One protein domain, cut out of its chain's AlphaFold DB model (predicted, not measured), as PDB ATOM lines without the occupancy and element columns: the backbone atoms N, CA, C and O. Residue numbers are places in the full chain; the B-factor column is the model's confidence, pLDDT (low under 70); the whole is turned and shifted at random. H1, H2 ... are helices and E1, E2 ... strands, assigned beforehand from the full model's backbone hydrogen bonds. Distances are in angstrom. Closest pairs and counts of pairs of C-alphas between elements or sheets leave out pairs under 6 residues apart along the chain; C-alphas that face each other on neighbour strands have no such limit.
ATOM      1  N   THR A   4     148.586 177.475 124.615       86.75
ATOM      2  CA  THR A   4     147.654 176.477 124.085       86.75
ATOM      3  C   THR A   4     146.730 176.040 125.206       86.75
ATOM      4  O   THR A   4     147.201 175.626 126.261       86.75
ATOM      5  N   THR A   5     145.419 176.113 124.993       88.88
ATOM      6  CA  THR A   5     144.441 175.627 125.972       88.88
ATOM      7  C   THR A   5     143.764 174.382 125.426       88.88
ATOM      8  O   THR A   5     143.119 174.427 124.381       88.88
ATOM      9  N   LEU A   6     143.904 173.277 126.148       90.88
ATOM     10  CA  LEU A   6     143.151 172.051 125.923       90.88
ATOM     11  C   LEU A   6     141.861 172.126 126.738       90.88
ATOM     12  O   LEU A   6     141.879 172.576 127.881       90.88
ATOM     13  N   LEU A   7     140.740 171.714 126.156       93.44
ATOM     14  CA  LEU A   7     139.417 171.849 126.765       93.44
ATOM     15  C   LEU A   7     138.570 170.602 126.512       93.44
ATOM     16  O   LEU A   7     138.555 170.059 125.409       93.44
ATOM     17  N   ARG A   8     137.798 170.209 127.526       93.50
ATOM     18  CA  ARG A   8     136.661 169.292 127.425       93.50
ATOM     19  C   ARG A   8     135.384 170.064 127.735       93.50
ATOM     20  O   ARG A   8     135.274 170.737 128.763       93.50
ATOM     21  N   GLY A   9     134.421 169.996 126.826       94.12
ATOM     22  CA  GLY A   9     133.240 170.846 126.866       94.12
ATOM     23  C   GLY A   9     132.419 170.762 125.592       94.12
ATOM     24  O   GLY A   9     132.462 169.762 124.880       94.12
ATOM     25  N   PHE A  10     131.688 171.831 125.294       95.06
ATOM     26  CA  PHE A  10     130.983 171.978 124.024       95.06
ATOM     27  C   PHE A  10     131.217 173.356 123.405       95.06
ATOM     28  O   PHE A  10     131.427 174.354 124.097       95.06
ATOM     29  N   LYS A  11     131.170 173.382 122.074       95.38
ATOM     30  CA  LYS A  11     131.236 174.582 121.240       95.38
ATOM     31  C   LYS A  11     129.833 175.177 121.099       95.38
ATOM     32  O   LYS A  11     128.867 174.434 120.927       95.38
ATOM     33  N   VAL A  12     129.723 176.499 121.158       94.50
ATOM     34  CA  VAL A  12     128.462 177.238 121.016       94.50
ATOM     35  C   VAL A  12     128.681 178.498 120.166       94.50
ATOM     36  O   VAL A  12     129.683 179.186 120.358       94.50
ATOM     37  N   PRO A  13     127.790 178.820 119.211       94.50
ATOM     38  CA  PRO A  13     127.821 180.107 118.518       94.50
ATOM     39  C   PRO A  13     127.690 181.272 119.502       94.50
ATOM     40  O   PRO A  13     126.830 181.235 120.386       94.50
ATOM     41  N   ILE A  14     128.503 182.320 119.339       92.81
ATOM     42  CA  ILE A  14     128.480 183.478 120.250       92.81
ATOM     43  C   ILE A  14     127.106 184.143 120.274       92.81
ATOM     44  O   ILE A  14     126.616 184.481 121.342       92.81
ATOM     45  N   THR A  15     126.416 184.216 119.139       93.31
ATOM     46  CA  THR A  15     125.058 184.774 119.060       93.31
ATOM     47  C   THR A  15     124.045 184.035 119.940       93.31
ATOM     48  O   THR A  15     123.170 184.661 120.534       93.31
ATOM     49  N   ILE A  16     124.156 182.708 120.050       95.06
ATOM     50  CA  ILE A  16     123.290 181.887 120.909       95.06
ATOM     51  C   ILE A  16     123.679 182.081 122.373       95.06
ATOM     52  O   ILE A  16     122.813 182.252 123.232       95.06
ATOM     53  N   LEU A  17     124.983 182.092 122.651       94.38
ATOM     54  CA  LEU A  17     125.504 182.313 123.992       94.38
ATOM     55  C   LEU A  17     125.104 183.692 124.533       94.38
ATOM     56  O   LEU A  17     124.619 183.781 125.653       94.38
ATOM     57  N   ASP A  18     125.232 184.748 123.737       94.25
ATOM     58  CA  ASP A  18     124.893 186.115 124.132       94.25
ATOM     59  C   ASP A  18     123.399 186.267 124.433       94.25
ATOM     60  O   ASP A  18     123.028 186.963 125.379       94.25
ATOM     61  N   ARG A  19     122.527 185.557 123.705       94.44
ATOM     62  CA  ARG A  19     121.090 185.497 124.019       94.44
ATOM     63  C   ARG A  19     120.820 184.801 125.341       94.44
ATOM     64  O   ARG A  19     120.033 185.311 126.133       94.44
ATOM     65  N   PHE A  20     121.476 183.667 125.577       95.31
ATOM     66  CA  PHE A  20     121.394 182.958 126.849       95.31
ATOM     67  C   PHE A  20     121.840 183.863 128.010       95.31
ATOM     68  O   PHE A  20     121.132 183.983 129.005       95.31
ATOM     69  N   LEU A  21     122.966 184.567 127.863       94.81
ATOM     70  CA  LEU A  21     123.466 185.506 128.871       94.81
ATOM     71  C   LEU A  21     122.484 186.661 129.109       94.81
ATOM     72  O   LEU A  21     122.108 186.923 130.253       94.81
ATOM     73  N   THR A  22     121.996 187.284 128.034       95.12
ATOM     74  CA  THR A  22     121.043 188.403 128.098       95.12
ATOM     75  C   THR A  22     119.735 187.991 128.773       95.12
ATOM     76  O   THR A  22     119.236 188.707 129.638       95.12
ATOM     77  N   ALA A  23     119.206 186.804 128.456       96.25
ATOM     78  CA  ALA A  23     118.002 186.258 129.087       96.25
ATOM     79  C   ALA A  23     118.164 186.015 130.599       96.25
ATOM     80  O   ALA A  23     117.176 185.913 131.329       96.25
ATOM     81  N   HIS A  24     119.404 185.941 131.082       95.62
ATOM     82  CA  HIS A  24     119.745 185.808 132.494       95.62
ATOM     83  C   HIS A  24     120.289 187.099 133.117       95.62
ATOM     84  O   HIS A  24     120.848 187.049 134.211       95.62
ATOM     85  N   ASN A  25     120.085 188.250 132.469       95.69
ATOM     86  CA  ASN A  25     120.557 189.564 132.919       95.69
ATOM     87  C   ASN A  25     122.085 189.643 133.087       95.69
ATOM     88  O   ASN A  25     122.587 190.403 133.916       95.69
ATOM     89  N   VAL A  26     122.832 188.854 132.313       94.56
ATOM     90  CA  VAL A  26     124.295 188.904 132.258       94.56
ATOM     91  C   VAL A  26     124.720 189.603 130.966       94.56
ATOM     92  O   VAL A  26     124.157 189.297 129.911       94.56
ATOM     93  N   PRO A  27     125.705 190.523 131.009       91.75
ATOM     94  CA  PRO A  27     126.205 191.171 129.805       91.75
ATOM     95  C   PRO A  27     126.672 190.150 128.753       91.75
ATOM     96  O   PRO A  27     127.305 189.149 129.121       91.75
ATOM     97  N   PRO A  28     126.391 190.392 127.459       91.94
ATOM     98  CA  PRO A  28     126.878 189.541 126.383       91.94
ATOM     99  C   PRO A  28     128.411 189.499 126.369       91.94
ATOM    100  O   PRO A  28     129.096 190.335 126.960       91.94
ATOM    101  N   THR A  29     128.964 188.486 125.711       87.12
ATOM    102  CA  THR A  29     130.414 188.348 125.549       87.12
ATOM    103  C   THR A  29     130.979 189.372 124.576       87.12
ATOM    104  O   THR A  29     132.142 189.739 124.707       87.12
ATOM    105  N   GLU A  30     130.181 189.824 123.600       82.88
ATOM    106  CA  GLU A  30     130.605 190.746 122.537       82.88
ATOM    107  C   GLU A  30     131.864 190.259 121.801       82.88
ATOM    108  O   GLU A  30     132.670 191.050 121.322       82.88
ATOM    109  N   HIS A  31     132.043 188.937 121.712       79.44
ATOM    110  CA  HIS A  31     133.247 188.287 121.177       79.44
ATOM    111  C   HIS A  31     134.542 188.575 121.957       79.44
ATOM    112  O   HIS A  31     135.630 188.175 121.529       79.44
ATOM    113  N   ASN A  32     134.444 189.221 123.118       78.12
ATOM    114  CA  ASN A  32     135.576 189.468 123.989       78.12
ATOM    115  C   ASN A  32     135.856 188.224 124.845       78.12
ATOM    116  O   ASN A  32     134.938 187.650 125.442       78.12
ATOM    117  N   PRO A  33     137.125 187.784 124.936       73.62
ATOM    118  CA  PRO A  33     137.491 186.722 125.856       73.62
ATOM    119  C   PRO A  33     137.178 187.155 127.290       73.62
ATOM    120  O   PRO A  33     137.518 188.281 127.670       73.62
ATOM    121  N   PRO A  34     136.576 186.277 128.115       71.62
ATOM    122  CA  PRO A  34     136.404 186.591 129.521       71.62
ATOM    123  C   PRO A  34     137.773 186.846 130.161       71.62
ATOM    124  O   PRO A  34     138.799 186.294 129.755       71.62
ATOM    125  N   HIS A  35     137.815 187.737 131.149       66.31
ATOM    126  CA  HIS A  35     139.067 188.165 131.766       66.31
ATOM    127  C   HIS A  35     139.669 187.053 132.641       66.31
ATOM    128  O   HIS A  35     139.509 187.043 133.857       66.31
ATOM    129  N   PHE A  36     140.424 186.134 132.034       58.78
ATOM    130  CA  PHE A  36     141.047 185.002 132.737       58.78
ATOM    131  C   PHE A  36     142.134 185.400 133.749       58.78
ATOM    132  O   PHE A  36     142.453 184.614 134.638       58.78
ATOM    133  N   PHE A  37     142.713 186.600 133.616       52.75
ATOM    134  CA  PHE A  37     143.950 187.001 134.302       52.75
ATOM    135  C   PHE A  37     143.823 188.222 135.219       52.75
ATOM    136  O   PHE A  37     144.841 188.804 135.605       52.75
ATOM    137  N   ARG A  38     142.613 188.624 135.627       42.44
ATOM    138  CA  ARG A  38     142.461 189.715 136.608       42.44
ATOM    139  C   ARG A  38     142.793 189.210 138.024       42.44
ATOM    140  O   ARG A  38     141.910 189.024 138.851       42.44
ATOM    141  N   GLY A  39     144.073 188.925 138.266       41.19
ATOM    142  CA  GLY A  39     144.584 188.354 139.518       41.19
ATOM    143  C   GLY A  39     146.108 188.179 139.610       41.19
ATOM    144  O   GLY A  39     146.588 187.710 140.636       41.19
ATOM    145  N   LEU A  40     146.899 188.583 138.605       44.41
ATOM    146  CA  LEU A  40     148.376 188.614 138.686       44.41
ATOM    147  C   LEU A  40     148.916 189.803 139.518       44.41
ATOM    148  O   LEU A  40     149.991 190.332 139.257       44.41
ATOM    149  N   GLY A  41     148.164 190.230 140.528       38.19
ATOM    150  CA  GLY A  41     148.584 191.158 141.573       38.19
ATOM    151  C   GLY A  41     147.908 190.670 142.841       38.19
ATOM    152  O   GLY A  41     146.686 190.719 142.919       38.19
ATOM    153  N   GLY A  42     148.694 190.051 143.723       39.09
ATOM    154  CA  GLY A  42     148.225 189.087 144.714       39.09
ATOM    155  C   GLY A  42     147.020 189.533 145.538       39.09
ATOM    156  O   GLY A  42     146.909 190.702 145.874       39.09
ATOM    157  N   LEU A  43     146.145 188.570 145.850       39.22
ATOM    158  CA  LEU A  43     145.410 188.399 147.111       39.22
ATOM    159  C   LEU A  43     144.361 187.283 146.919       39.22
ATOM    160  O   LEU A  43     143.390 187.443 146.191       39.22
ATOM    161  N   SER A  44     144.579 186.164 147.617       41.34
ATOM    162  CA  SER A  44     143.622 185.082 147.906       41.34
ATOM    163  C   SER A  44     143.001 184.309 146.725       41.34
ATOM    164  O   SER A  44     142.143 184.795 145.990       41.34
ATOM    165  N   ALA A  45     143.326 183.013 146.643       48.53
ATOM    166  CA  ALA A  45     142.669 182.029 145.773       48.53
ATOM    167  C   ALA A  45     141.137 181.928 145.976       48.53
ATOM    168  O   ALA A  45     140.447 181.376 145.122       48.53
ATOM    169  N   ALA A  46     140.600 182.482 147.071       42.59
ATOM    170  CA  ALA A  46     139.171 182.485 147.377       42.59
ATOM    171  C   ALA A  46     138.379 183.606 146.670       42.59
ATOM    172  O   ALA A  46     137.154 183.551 146.633       42.59
ATOM    173  N   THR A  47     139.053 184.594 146.074       44.47
ATOM    174  CA  THR A  47     138.431 185.716 145.346       44.47
ATOM    175  C   THR A  47     139.035 185.865 143.952       44.47
ATOM    176  O   THR A  47     139.376 186.962 143.513       44.47
ATOM    177  N   GLN A  48     139.155 184.757 143.209       53.84
ATOM    178  CA  GLN A  48     139.210 184.868 141.750       53.84
ATOM    179  C   GLN A  48     137.919 185.565 141.319       53.84
ATOM    180  O   GLN A  48     136.850 184.973 141.433       53.84
ATOM    181  N   ASN A  49     138.014 186.823 140.881       55.50
ATOM    182  CA  ASN A  49     136.931 187.533 140.208       55.50
ATOM    183  C   ASN A  49     136.532 186.704 138.982       55.50
ATOM    184  O   ASN A  49     137.151 186.806 137.925       55.50
ATOM    185  N   VAL A  50     135.560 185.813 139.163       65.62
ATOM    186  CA  VAL A  50     134.967 185.040 138.080       65.62
ATOM    187  C   VAL A  50     134.183 186.040 137.247       65.62
ATOM    188  O   VAL A  50     133.394 186.812 137.793       65.62
ATOM    189  N   ASP A  51     134.423 186.060 135.940       80.56
ATOM    190  CA  ASP A  51     133.611 186.846 135.022       80.56
ATOM    191  C   ASP A  51     132.122 186.494 135.212       80.56
ATOM    192  O   ASP A  51     131.793 185.333 135.492       80.56
ATOM    193  N   PRO A  52     131.205 187.470 135.112       88.12
ATOM    194  CA  PRO A  52     129.792 187.242 135.408       88.12
ATOM    195  C   PRO A  52     129.178 186.142 134.523       88.12
ATOM    196  O   PRO A  52     128.277 185.429 134.967       88.12
ATOM    197  N   GLN A  53     129.712 185.936 133.315       90.94
ATOM    198  CA  GLN A  53     129.325 184.856 132.411       90.94
ATOM    199  C   GLN A  53     129.672 183.475 132.991       90.94
ATOM    200  O   GLN A  53     128.800 182.615 133.130       90.94
ATOM    201  N   SER A  54     130.924 183.253 133.392       87.50
ATOM    202  CA  SER A  54     131.355 182.002 134.024       87.50
ATOM    203  C   SER A  54     130.706 181.797 135.394       87.50
ATOM    204  O   SER A  54     130.429 180.656 135.764       87.50
ATOM    205  N   ALA A  55     130.415 182.873 136.133       88.38
ATOM    206  CA  ALA A  55     129.681 182.799 137.394       88.38
ATOM    207  C   ALA A  55     128.266 182.242 137.177       88.38
ATOM    208  O   ALA A  55     127.889 181.279 137.842       88.38
ATOM    209  N   LEU A  56     127.527 182.758 136.187       92.12
ATOM    210  CA  LEU A  56     126.206 182.241 135.822       92.12
ATOM    211  C   LEU A  56     126.255 180.752 135.454       92.12
ATOM    212  O   LEU A  56     125.448 179.965 135.953       92.12
ATOM    213  N   LEU A  57     127.208 180.352 134.605       91.81
ATOM    214  CA  LEU A  57     127.358 178.954 134.184       91.81
ATOM    215  C   LEU A  57     127.641 178.028 135.375       91.81
ATOM    216  O   LEU A  57     127.080 176.933 135.457       91.81
ATOM    217  N   ARG A  58     128.465 178.477 136.328       90.19
ATOM    218  CA  ARG A  58     128.734 177.741 137.570       90.19
ATOM    219  C   ARG A  58     127.508 177.655 138.458       90.19
ATOM    220  O   ARG A  58     127.225 176.571 138.947       90.19
ATOM    221  N   THR A  59     126.758 178.741 138.635       91.25
ATOM    222  CA  THR A  59     125.511 178.733 139.414       91.25
ATOM    223  C   THR A  59     124.500 177.753 138.824       91.25
ATOM    224  O   THR A  59     123.894 176.973 139.557       91.25
ATOM    225  N   ARG A  60     124.359 177.734 137.494       91.38
ATOM    226  CA  ARG A  60     123.470 176.803 136.788       91.38
ATOM    227  C   ARG A  60     123.903 175.354 136.955       91.38
ATOM    228  O   ARG A  60     123.064 174.500 137.228       91.38
ATOM    229  N   LEU A  61     125.202 175.075 136.846       90.50
ATOM    230  CA  LEU A  61     125.699 173.723 137.078       90.50
ATOM    231  C   LEU A  61     125.571 173.315 138.551       90.50
ATOM    232  O   LEU A  61     125.176 172.188 138.828       90.50
ATOM    233  N   ALA A  62     125.842 174.223 139.489       88.75
ATOM    234  CA  ALA A  62     125.758 173.975 140.925       88.75
ATOM    235  C   ALA A  62     124.344 173.610 141.383       88.75
ATOM    236  O   ALA A  62     124.192 172.780 142.276       88.75
ATOM    237  N   ALA A  63     123.317 174.173 140.737       87.50
ATOM    238  CA  ALA A  63     121.925 173.803 140.980       87.50
ATOM    239  C   ALA A  63     121.643 172.321 140.669       87.50
ATOM    240  O   ALA A  63     120.797 171.710 141.315       87.50
ATOM    241  N   ALA A  64     122.360 171.735 139.705       85.12
ATOM    242  CA  ALA A  64     122.254 170.318 139.357       85.12
ATOM    243  C   ALA A  64     123.291 169.437 140.079       85.12
ATOM    244  O   ALA A  64     123.040 168.258 140.322       85.12
ATOM    245  N   ASN A  65     124.465 169.988 140.390       84.50
ATOM    246  CA  ASN A  65     125.566 169.287 141.036       84.50
ATOM    247  C   ASN A  65     126.456 170.262 141.833       84.50
ATOM    248  O   ASN A  65     127.383 170.858 141.269       84.50
ATOM    249  N   PRO A  66     126.246 170.386 143.156       81.56
ATOM    250  CA  PRO A  66     127.034 171.272 144.012       81.56
ATOM    251  C   PRO A  66     128.538 170.961 143.999       81.56
ATOM    252  O   PRO A  66     129.355 171.859 144.175       81.56
ATOM    253  N   ALA A  67     128.934 169.710 143.736       79.81
ATOM    254  CA  ALA A  67     130.343 169.316 143.710       79.81
ATOM    255  C   ALA A  67     131.113 169.860 142.488       79.81
ATOM    256  O   ALA A  67     132.341 169.839 142.479       79.81
ATOM    257  N   ALA A  68     130.422 170.374 141.462       72.44
ATOM    258  CA  ALA A  68     131.033 170.844 140.215       72.44
ATOM    259  C   ALA A  68     131.251 172.374 140.142       72.44
ATOM    260  O   ALA A  68     131.566 172.913 139.080       72.44
ATOM    261  N   LEU A  69     131.114 173.084 141.269       64.06
ATOM    262  CA  LEU A  69     131.167 174.554 141.373       64.06
ATOM    263  C   LEU A  69     132.444 175.210 140.804       64.06
ATOM    264  O   LEU A  69     132.409 176.378 140.419       64.06
ATOM    265  N   GLY A  70     133.570 174.494 140.742       68.12
ATOM    266  CA  GLY A  70     134.865 175.062 140.336       68.12
ATOM    267  C   GLY A  70     135.259 174.866 138.870       68.12
ATOM    268  O   GLY A  70     136.203 175.511 138.410       68.12
ATOM    269  N   SER A  71     134.581 173.981 138.136       74.38
ATOM    270  CA  SER A  71     135.171 173.387 136.930       74.38
ATOM    271  C   SER A  71     134.701 174.025 135.618       74.38
ATOM    272  O   SER A  71     135.430 174.000 134.627       74.38
ATOM    273  N   VAL A  72     133.535 174.686 135.613       88.62
ATOM    274  CA  VAL A  72     132.995 175.303 134.393       88.62
ATOM    275  C   VAL A  72     133.573 176.688 134.130       88.62
ATOM    276  O   VAL A  72     133.606 177.552 135.017       88.62
ATOM    277  N   ARG A  73     134.002 176.900 132.883       89.25
ATOM    278  CA  ARG A  73     134.474 178.180 132.349       89.25
ATOM    279  C   ARG A  73     134.067 178.371 130.895       89.25
ATOM    280  O   ARG A  73     133.952 177.412 130.133       89.25
ATOM    281  N   LEU A  74     133.900 179.631 130.520       91.31
ATOM    282  CA  LEU A  74     133.711 180.048 129.141       91.31
ATOM    283  C   LEU A  74     135.058 180.424 128.508       91.31
ATOM    284  O   LEU A  74     135.849 181.133 129.119       91.31
ATOM    285  N   PHE A  75     135.296 179.990 127.273       90.56
ATOM    286  CA  PHE A  75     136.447 180.348 126.451       90.56
ATOM    287  C   PHE A  75     136.001 180.937 125.121       90.56
ATOM    288  O   PHE A  75     135.303 180.283 124.356       90.56
ATOM    289  N   VAL A  76     136.452 182.152 124.817       90.62
ATOM    290  CA  VAL A  76     136.320 182.745 123.482       90.62
ATOM    291  C   VAL A  76     137.733 182.906 122.930       90.62
ATOM    292  O   VAL A  76     138.502 183.698 123.476       90.62
ATOM    293  N   PRO A  77     138.134 182.120 121.916       86.25
ATOM    294  CA  PRO A  77     139.446 182.274 121.313       86.25
ATOM    295  C   PRO A  77     139.572 183.673 120.722       86.25
ATOM    296  O   PRO A  77     138.725 184.103 119.942       86.25
ATOM    297  N   HIS A  78     140.646 184.366 121.077       80.69
ATOM    298  CA  HIS A  78     140.972 185.655 120.496       80.69
ATOM    299  C   HIS A  78     142.430 185.642 120.053       80.69
ATOM    300  O   HIS A  78     143.332 185.342 120.841       80.69
ATOM    301  N   ARG A  79     142.664 185.949 118.778       74.12
ATOM    302  CA  ARG A  79     144.001 186.133 118.214       74.12
ATOM    303  C   ARG A  79     144.104 187.570 117.739       74.12
ATOM    304  O   ARG A  79     143.304 188.023 116.930       74.12
ATOM    305  N   ARG A  80     145.087 188.297 118.270       73.94
ATOM    306  CA  ARG A  80     145.313 189.698 117.907       73.94
ATOM    307  C   ARG A  80     145.554 189.804 116.398       73.94
ATOM    308  O   ARG A  80     146.408 189.091 115.878       73.94
ATOM    309  N   GLY A  81     144.839 190.713 115.739       79.69
ATOM    310  CA  GLY A  81     144.928 190.909 114.288       79.69
ATOM    311  C   GLY A  81     144.121 189.905 113.463       79.69
ATOM    312  O   GLY A  81     144.281 189.880 112.251       79.69
ATOM    313  N   GLN A  82     143.282 189.085 114.101       77.12
ATOM    314  CA  GLN A  82     142.292 188.242 113.433       77.12
ATOM    315  C   GLN A  82     140.885 188.681 113.825       77.12
ATOM    316  O   GLN A  82     140.692 189.293 114.882       77.12
ATOM    317  N   ASP A  83     139.917 188.332 112.980       82.69
ATOM    318  CA  ASP A  83     138.513 188.569 113.277       82.69
ATOM    319  C   ASP A  83     138.091 187.868 114.579       82.69
ATOM    320  O   ASP A  83     138.639 186.817 114.945       82.69
ATOM    321  N   PRO A  84     137.118 188.437 115.311       83.69
ATOM    322  CA  PRO A  84     136.599 187.809 116.512       83.69
ATOM    323  C   PRO A  84     136.036 186.413 116.211       83.69
ATOM    324  O   PRO A  84     135.386 186.189 115.191       83.69
ATOM    325  N   SER A  85     136.260 185.457 117.117       88.06
ATOM    326  CA  SER A  85     135.743 184.096 116.944       88.06
ATOM    327  C   SER A  85     134.217 184.103 116.914       88.06
ATOM    328  O   SER A  85     133.590 184.563 117.860       88.06
ATOM    329  N   ALA A  86     133.601 183.495 115.898       91.06
ATOM    330  CA  ALA A  86     132.146 183.298 115.847       91.06
ATOM    331  C   ALA A  86     131.621 182.306 116.911       91.06
ATOM    332  O   ALA A  86     130.410 182.142 117.088       91.06
ATOM    333  N   TYR A  87     132.526 181.623 117.620       92.69
ATOM    334  CA  TYR A  87     132.204 180.570 118.579       92.69
ATOM    335  C   TYR A  87     132.876 180.786 119.935       92.69
ATOM    336  O   TYR A  87     134.056 181.139 120.018       92.69
ATOM    337  N   GLY A  88     132.125 180.482 120.990       92.81
ATOM    338  CA  GLY A  88     132.625 180.263 122.340       92.81
ATOM    339  C   GLY A  88     132.653 178.772 122.683       92.81
ATOM    340  O   GLY A  88     132.004 177.942 122.044       92.81
ATOM    341  N   TYR A  89     133.402 178.424 123.720       94.12
ATOM    342  CA  TYR A  89     133.522 177.073 124.249       94.12
ATOM    343  C   TYR A  89     133.188 177.098 125.732       94.12
ATOM    344  O   TYR A  89     133.854 177.774 126.512       94.12
ATOM    345  N   VAL A  90     132.170 176.348 126.132       93.62
ATOM    346  CA  VAL A  90     131.861 176.132 127.545       93.62
ATOM    347  C   VAL A  90     132.551 174.838 127.950       93.62
ATOM    348  O   VAL A  90     132.167 173.759 127.496       93.62
ATOM    349  N   ALA A  91     133.599 174.948 128.758       93.50
ATOM    350  CA  ALA A  91     134.426 173.829 129.185       93.50
ATOM    351  C   ALA A  91     134.175 173.499 130.654       93.50
ATOM    352  O   ALA A  91     134.075 174.409 131.471       93.50
ATOM    353  N   TYR A  92     134.091 172.210 130.983       91.19
ATOM    354  CA  TYR A  92     134.036 171.715 132.365       91.19
ATOM    355  C   TYR A  92     135.390 171.202 132.861       91.19
ATOM    356  O   TYR A  92     135.562 170.996 134.056       91.19
ATOM    357  N   ALA A  93     136.334 170.950 131.959       90.44
ATOM    358  CA  ALA A  93     137.721 170.667 132.286       90.44
ATOM    359  C   ALA A  93     138.593 171.344 131.234       90.44
ATOM    360  O   ALA A  93     138.253 171.361 130.048       90.44
ATOM    361  N   PHE A  94     139.690 171.951 131.661       90.25
ATOM    362  CA  PHE A  94     140.597 172.651 130.766       90.25
ATOM    363  C   PHE A  94     142.002 172.672 131.359       90.25
ATOM    364  O   PHE A  94     142.179 172.733 132.575       90.25
ATOM    365  N   VAL A  95     142.996 172.674 130.480       89.75
ATOM    366  CA  VAL A  95     144.410 172.740 130.830       89.75
ATOM    367  C   VAL A  95     145.065 173.795 129.959       89.75
ATOM    368  O   VAL A  95     144.996 173.745 128.733       89.75
ATOM    369  N   MET A  96     145.708 174.764 130.601       87.44
ATOM    370  CA  MET A  96     146.524 175.770 129.932       87.44
ATOM    371  C   MET A  96     147.971 175.283 129.880       87.44
ATOM    372  O   MET A  96     148.603 175.066 130.913       87.44
ATOM    373  N   VAL A  97     148.486 175.097 128.670       86.62
ATOM    374  CA  VAL A  97     149.842 174.631 128.401       86.62
ATOM    375  C   VAL A  97     150.681 175.812 127.927       86.62
ATOM    376  O   VAL A  97     150.476 176.358 126.839       86.62
ATOM    377  N   PHE A  98     151.631 176.206 128.772       81.81
ATOM    378  CA  PHE A  98     152.683 177.153 128.429       81.81
ATOM    379  C   PHE A  98     153.940 176.366 128.050       81.81
ATOM    380  O   PHE A  98     154.484 175.639 128.877       81.81
ATOM    381  N   GLY A  99     154.405 176.510 126.808       83.25
ATOM    382  CA  GLY A  99     155.565 175.761 126.309       83.25
ATOM    383  C   GLY A  99     155.254 174.292 126.006       83.25
ATOM    384  O   GLY A  99     154.104 173.925 125.792       83.25
ATOM    385  N   GLN A 100     156.288 173.454 125.936       82.19
ATOM    386  CA  GLN A 100     156.141 172.016 125.707       82.19
ATOM    387  C   GLN A 100     156.129 171.294 127.058       82.19
ATOM    388  O   GLN A 100     157.130 171.310 127.771       82.19
ATOM    389  N   ARG A 101     155.000 170.671 127.410       87.69
ATOM    390  CA  ARG A 101     154.913 169.704 128.511       87.69
ATOM    391  C   ARG A 101     154.016 168.544 128.115       87.69
ATOM    392  O   ARG A 101     153.089 168.723 127.326       87.69
ATOM    393  N   GLU A 102     154.276 167.390 128.703       88.44
ATOM    394  CA  GLU A 102     153.358 166.262 128.652       88.44
ATOM    395  C   GLU A 102     152.120 166.572 129.507       88.44
ATOM    396  O   GLU A 102     152.222 167.172 130.584       88.44
ATOM    397  N   VAL A 103     150.944 166.235 128.980       89.75
ATOM    398  CA  VAL A 103     149.656 166.417 129.654       89.75
ATOM    399  C   VAL A 103     149.016 165.046 129.773       89.75
ATOM    400  O   VAL A 103     148.718 164.419 128.755       89.75
ATOM    401  N   ASP A 104     148.781 164.603 131.003       91.88
ATOM    402  CA  ASP A 104     148.024 163.378 131.243       91.88
ATOM    403  C   ASP A 104     146.536 163.677 131.048       91.88
ATOM    404  O   ASP A 104     145.881 164.298 131.888       91.88
ATOM    405  N   LEU A 105     145.991 163.254 129.907       90.25
ATOM    406  CA  LEU A 105     144.592 163.502 129.569       90.25
ATOM    407  C   LEU A 105     143.622 162.787 130.520       90.25
ATOM    408  O   LEU A 105     142.525 163.296 130.731       90.25
ATOM    409  N   GLY A 106     144.001 161.642 131.095       88.25
ATOM    410  CA  GLY A 106     143.137 160.879 131.996       88.25
ATOM    411  C   GLY A 106     142.980 161.555 133.356       88.25
ATOM    412  O   GLY A 106     141.891 161.543 133.932       88.25
ATOM    413  N   VAL A 107     144.052 162.185 133.839       87.56
ATOM    414  CA  VAL A 107     144.076 162.872 135.136       87.56
ATOM    415  C   VAL A 107     143.652 164.336 135.013       87.56
ATOM    416  O   VAL A 107     142.852 164.817 135.815       87.56
ATOM    417  N   GLU A 108     144.161 165.060 134.015       87.31
ATOM    418  CA  GLU A 108     143.951 166.507 133.898       87.31
ATOM    419  C   GLU A 108     142.683 166.883 133.106       87.31
ATOM    420  O   GLU A 108     142.140 167.978 133.283       87.31
ATOM    421  N   LEU A 109     142.191 166.000 132.226       89.06
ATOM    422  CA  LEU A 109     141.055 166.254 131.325       89.06
ATOM    423  C   LEU A 109     140.044 165.094 131.346       89.06
ATOM    424  O   LEU A 109     139.854 164.429 130.320       89.06
ATOM    425  N   PRO A 110     139.343 164.883 132.479       89.44
ATOM    426  CA  PRO A 110     138.430 163.759 132.647       89.44
ATOM    427  C   PRO A 110     137.395 163.690 131.520       89.44
ATOM    428  O   PRO A 110     136.749 164.681 131.162       89.44
ATOM    429  N   GLU A 111     137.221 162.493 130.960       89.69
ATOM    430  CA  GLU A 111     136.290 162.273 129.849       89.69
ATOM    431  C   GLU A 111     134.832 162.388 130.287       89.69
ATOM    432  O   GLU A 111     133.977 162.837 129.522       89.69
ATOM    433  N   GLN A 112     134.543 162.029 131.536       90.50
ATOM    434  CA  GLN A 112     133.191 162.077 132.061       90.50
ATOM    435  C   GLN A 112     132.805 163.511 132.433       90.50
ATOM    436  O   GLN A 112     133.371 164.122 133.340       90.50
ATOM    437  N   ALA A 113     131.807 164.046 131.731       90.44
ATOM    438  CA  ALA A 113     131.238 165.345 132.054       90.44
ATOM    439  C   ALA A 113     130.546 165.313 133.431       90.44
ATOM    440  O   ALA A 113     129.905 164.312 133.773       90.44
ATOM    441  N   PRO A 114     130.614 166.404 134.217       90.75
ATOM    442  CA  PRO A 114     129.952 166.454 135.509       90.75
ATOM    443  C   PRO A 114     128.432 166.357 135.347       90.75
ATOM    444  O   PRO A 114     127.852 166.823 134.360       90.75
ATOM    445  N   LEU A 115     127.774 165.778 136.354       90.88
ATOM    446  CA  LEU A 115     126.316 165.711 136.408       90.88
ATOM    447  C   LEU A 115     125.715 167.114 136.214       90.88
ATOM    448  O   LEU A 115     126.211 168.088 136.774       90.88
ATOM    449  N   GLY A 116     124.672 167.214 135.391       91.44
ATOM    450  CA  GLY A 116     124.029 168.488 135.050       91.44
ATOM    451  C   GLY A 116     124.627 169.212 133.842       91.44
ATOM    452  O   GLY A 116     123.938 170.022 133.226       91.44
ATOM    453  N   PHE A 117     125.844 168.874 133.402       93.12
ATOM    454  CA  PHE A 117     126.476 169.561 132.272       93.12
ATOM    455  C   PHE A 117     125.726 169.352 130.947       93.12
ATOM    456  O   PHE A 117     125.568 170.279 130.155       93.12
ATOM    457  N   ALA A 118     125.171 168.158 130.727       93.56
ATOM    458  CA  ALA A 118     124.319 167.884 129.568       93.56
ATOM    459  C   ALA A 118     122.988 168.662 129.607       93.56
ATOM    460  O   ALA A 118     122.438 169.005 128.561       93.56
ATOM    461  N   ALA A 119     122.455 168.949 130.801       93.94
ATOM    462  CA  ALA A 119     121.273 169.793 130.954       93.94
ATOM    463  C   ALA A 119     121.612 171.256 130.642       93.94
ATOM    464  O   ALA A 119     120.921 171.857 129.827       93.94
ATOM    465  N   LEU A 120     122.730 171.765 131.171       94.00
ATOM    466  CA  LEU A 120     123.249 173.099 130.853       94.00
ATOM    467  C   LEU A 120     123.471 173.276 129.345       94.00
ATOM    468  O   LEU A 120     123.052 174.275 128.770       94.00
ATOM    469  N   ARG A 121     124.072 172.285 128.674       95.25
ATOM    470  CA  ARG A 121     124.247 172.307 127.214       95.25
ATOM    471  C   ARG A 121     122.910 172.451 126.486       95.25
ATOM    472  O   ARG A 121     122.807 173.256 125.566       95.25
ATOM    473  N   ARG A 122     121.897 171.673 126.878       95.19
ATOM    474  CA  ARG A 122     120.555 171.748 126.275       95.19
ATOM    475  C   ARG A 122     119.879 173.087 126.552       95.19
ATOM    476  O   ARG A 122     119.253 173.619 125.648       95.19
ATOM    477  N   GLU A 123     120.034 173.630 127.758       95.06
ATOM    478  CA  GLU A 123     119.508 174.948 128.129       95.06
ATOM    479  C   GLU A 123     120.107 176.041 127.239       95.06
ATOM    480  O   GLU A 123     119.360 176.758 126.581       95.06
ATOM    481  N   VAL A 124     121.438 176.103 127.127       94.62
ATOM    482  CA  VAL A 124     122.138 177.086 126.280       94.62
ATOM    483  C   VAL A 124     121.733 176.941 124.811       94.62
ATOM    484  O   VAL A 124     121.405 177.930 124.158       94.62
ATOM    485  N   LEU A 125     121.712 175.713 124.280       94.38
ATOM    486  CA  LEU A 125     121.329 175.465 122.886       94.38
ATOM    487  C   LEU A 125     119.832 175.691 122.621       94.38
ATOM    488  O   LEU A 125     119.457 175.941 121.477       94.38
ATOM    489  N   GLY A 126     118.981 175.680 123.650       94.31
ATOM    490  CA  GLY A 126     117.558 176.003 123.533       94.31
ATOM    491  C   GLY A 126     117.298 177.422 123.013       94.31
ATOM    492  O   GLY A 126     116.285 177.665 122.363       94.31
ATOM    493  N   PHE A 127     118.250 178.342 123.194       92.94
ATOM    494  CA  PHE A 127     118.169 179.718 122.688       92.94
ATOM    495  C   PHE A 127     118.455 179.848 121.181       92.94
ATOM    496  O   PHE A 127     118.324 180.940 120.617       92.94
ATOM    497  N   ALA A 128     118.795 178.745 120.501       89.00
ATOM    498  CA  ALA A 128     118.961 178.713 119.048       89.00
ATOM    499  C   ALA A 128     117.654 179.043 118.303       89.00
ATOM    500  O   ALA A 128     117.675 179.767 117.310       89.00
TER     501      ALA A 128
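This is residues 4 to 128 of the 189 residues of the protein "C2H2-type domain-containing protein" of Chaetomium globosum (strain ATCC 6205 / CBS 148.51 / DSM 1962 / NBRC 6347 / NRRL 1970) (UniProt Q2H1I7). Two long strands, E1 and E3, run side by side and both bend sharply, and short E2 lies along part of E3; helices H1, H2 and H4 pack on one face of this twisted sheet, in two layers. H3 grazes the sheet at a distance from the other helices, and residues 40 to 46 of the long link between H1 and H2 stick out. The printed part has 125 residues, with four named helices and three named strands in the order E1 H1 H2 E2 E3 H3 H4; the sheet's order is E1, E3, E2, all antiparallel, and the class is mixed, helices and strands. The whole is compact, with a radius of gyration of the C-alphas of 14.7 A and spans of 39 by 38 by 29 A.

E3, residues 87 to 98, is 23.0 A long and bends by 104 degrees at residue 92. E1, residues 4 to 13, is 20.9 A long, begins with C-alpha 4 at (147.654, 176.477, 124.085) and bends by 94 degrees at residue 8. E2 is residues 73 to 75. H2, residues 52 to 64, is 18.9 A long. H4, residues 117 to 128, is 17.8 A long and ends with C-alpha 128 at (118.961, 178.713, 119.048). H1 is residues 14 to 23, 14.0 A long, and H3 is residues 105 to 108.

Inner strand E3 pairs with E1, N 6 and O 95 being 2.8 A apart, and with E2, N 75 and O 89 being 2.8 A apart, both within hydrogen-bond range. E2 and E3 form a hairpin. E1, H1 H2, E2 is a split strand-helix-strand unit, two strands running the same way with E3 between them, and its crossover is right-handed. H4 is on the sheet at a height of 9.8 A and runs along the strands, at 10 degrees to E1 on the local plane; its closest C-alphas to E1 are those of Arg 121 and Phe 10, 7.5 A apart. H2 is on the sheet too, only just over E2, with 3 of its C-alphas falling there; the C-alphas of Ser 54 and Arg 73 are closest, at 5.2 A. H1 is on the sheet, with C-alphas of Ile 14 and Tyr 87 closest, at 5.0 A. Residues 124 to 128 of H4 touch H1, about perpendicular at 83 degrees, closest at C-alphas 128 and 16, 5.7 A. Residues 117 to 120 of H4 touch residues 57 to 61 of H2 at a steep tilt of 55 degrees, opposite ways, closest at C-alphas 117 and 61, 6.4 A. H3 only grazes the sheet and is apart from H1, H2 and H4. Every O i to N i+4 pair is within hydrogen-bond range in H1, 8 of 9 in H2 and 6 of 8 in H4; H3 is too short for such a pair.

The C-alphas farthest apart, those of Ala 23 and Gln 100, are 40.9 A apart. The printed part has no cut. The links H1 to H2, 28 residues, and E2 to E3, 11 residues, are long. The mean pLDDT of the printed part is 83.5, and residues 35 to 50 and 69 to 70 are under 70.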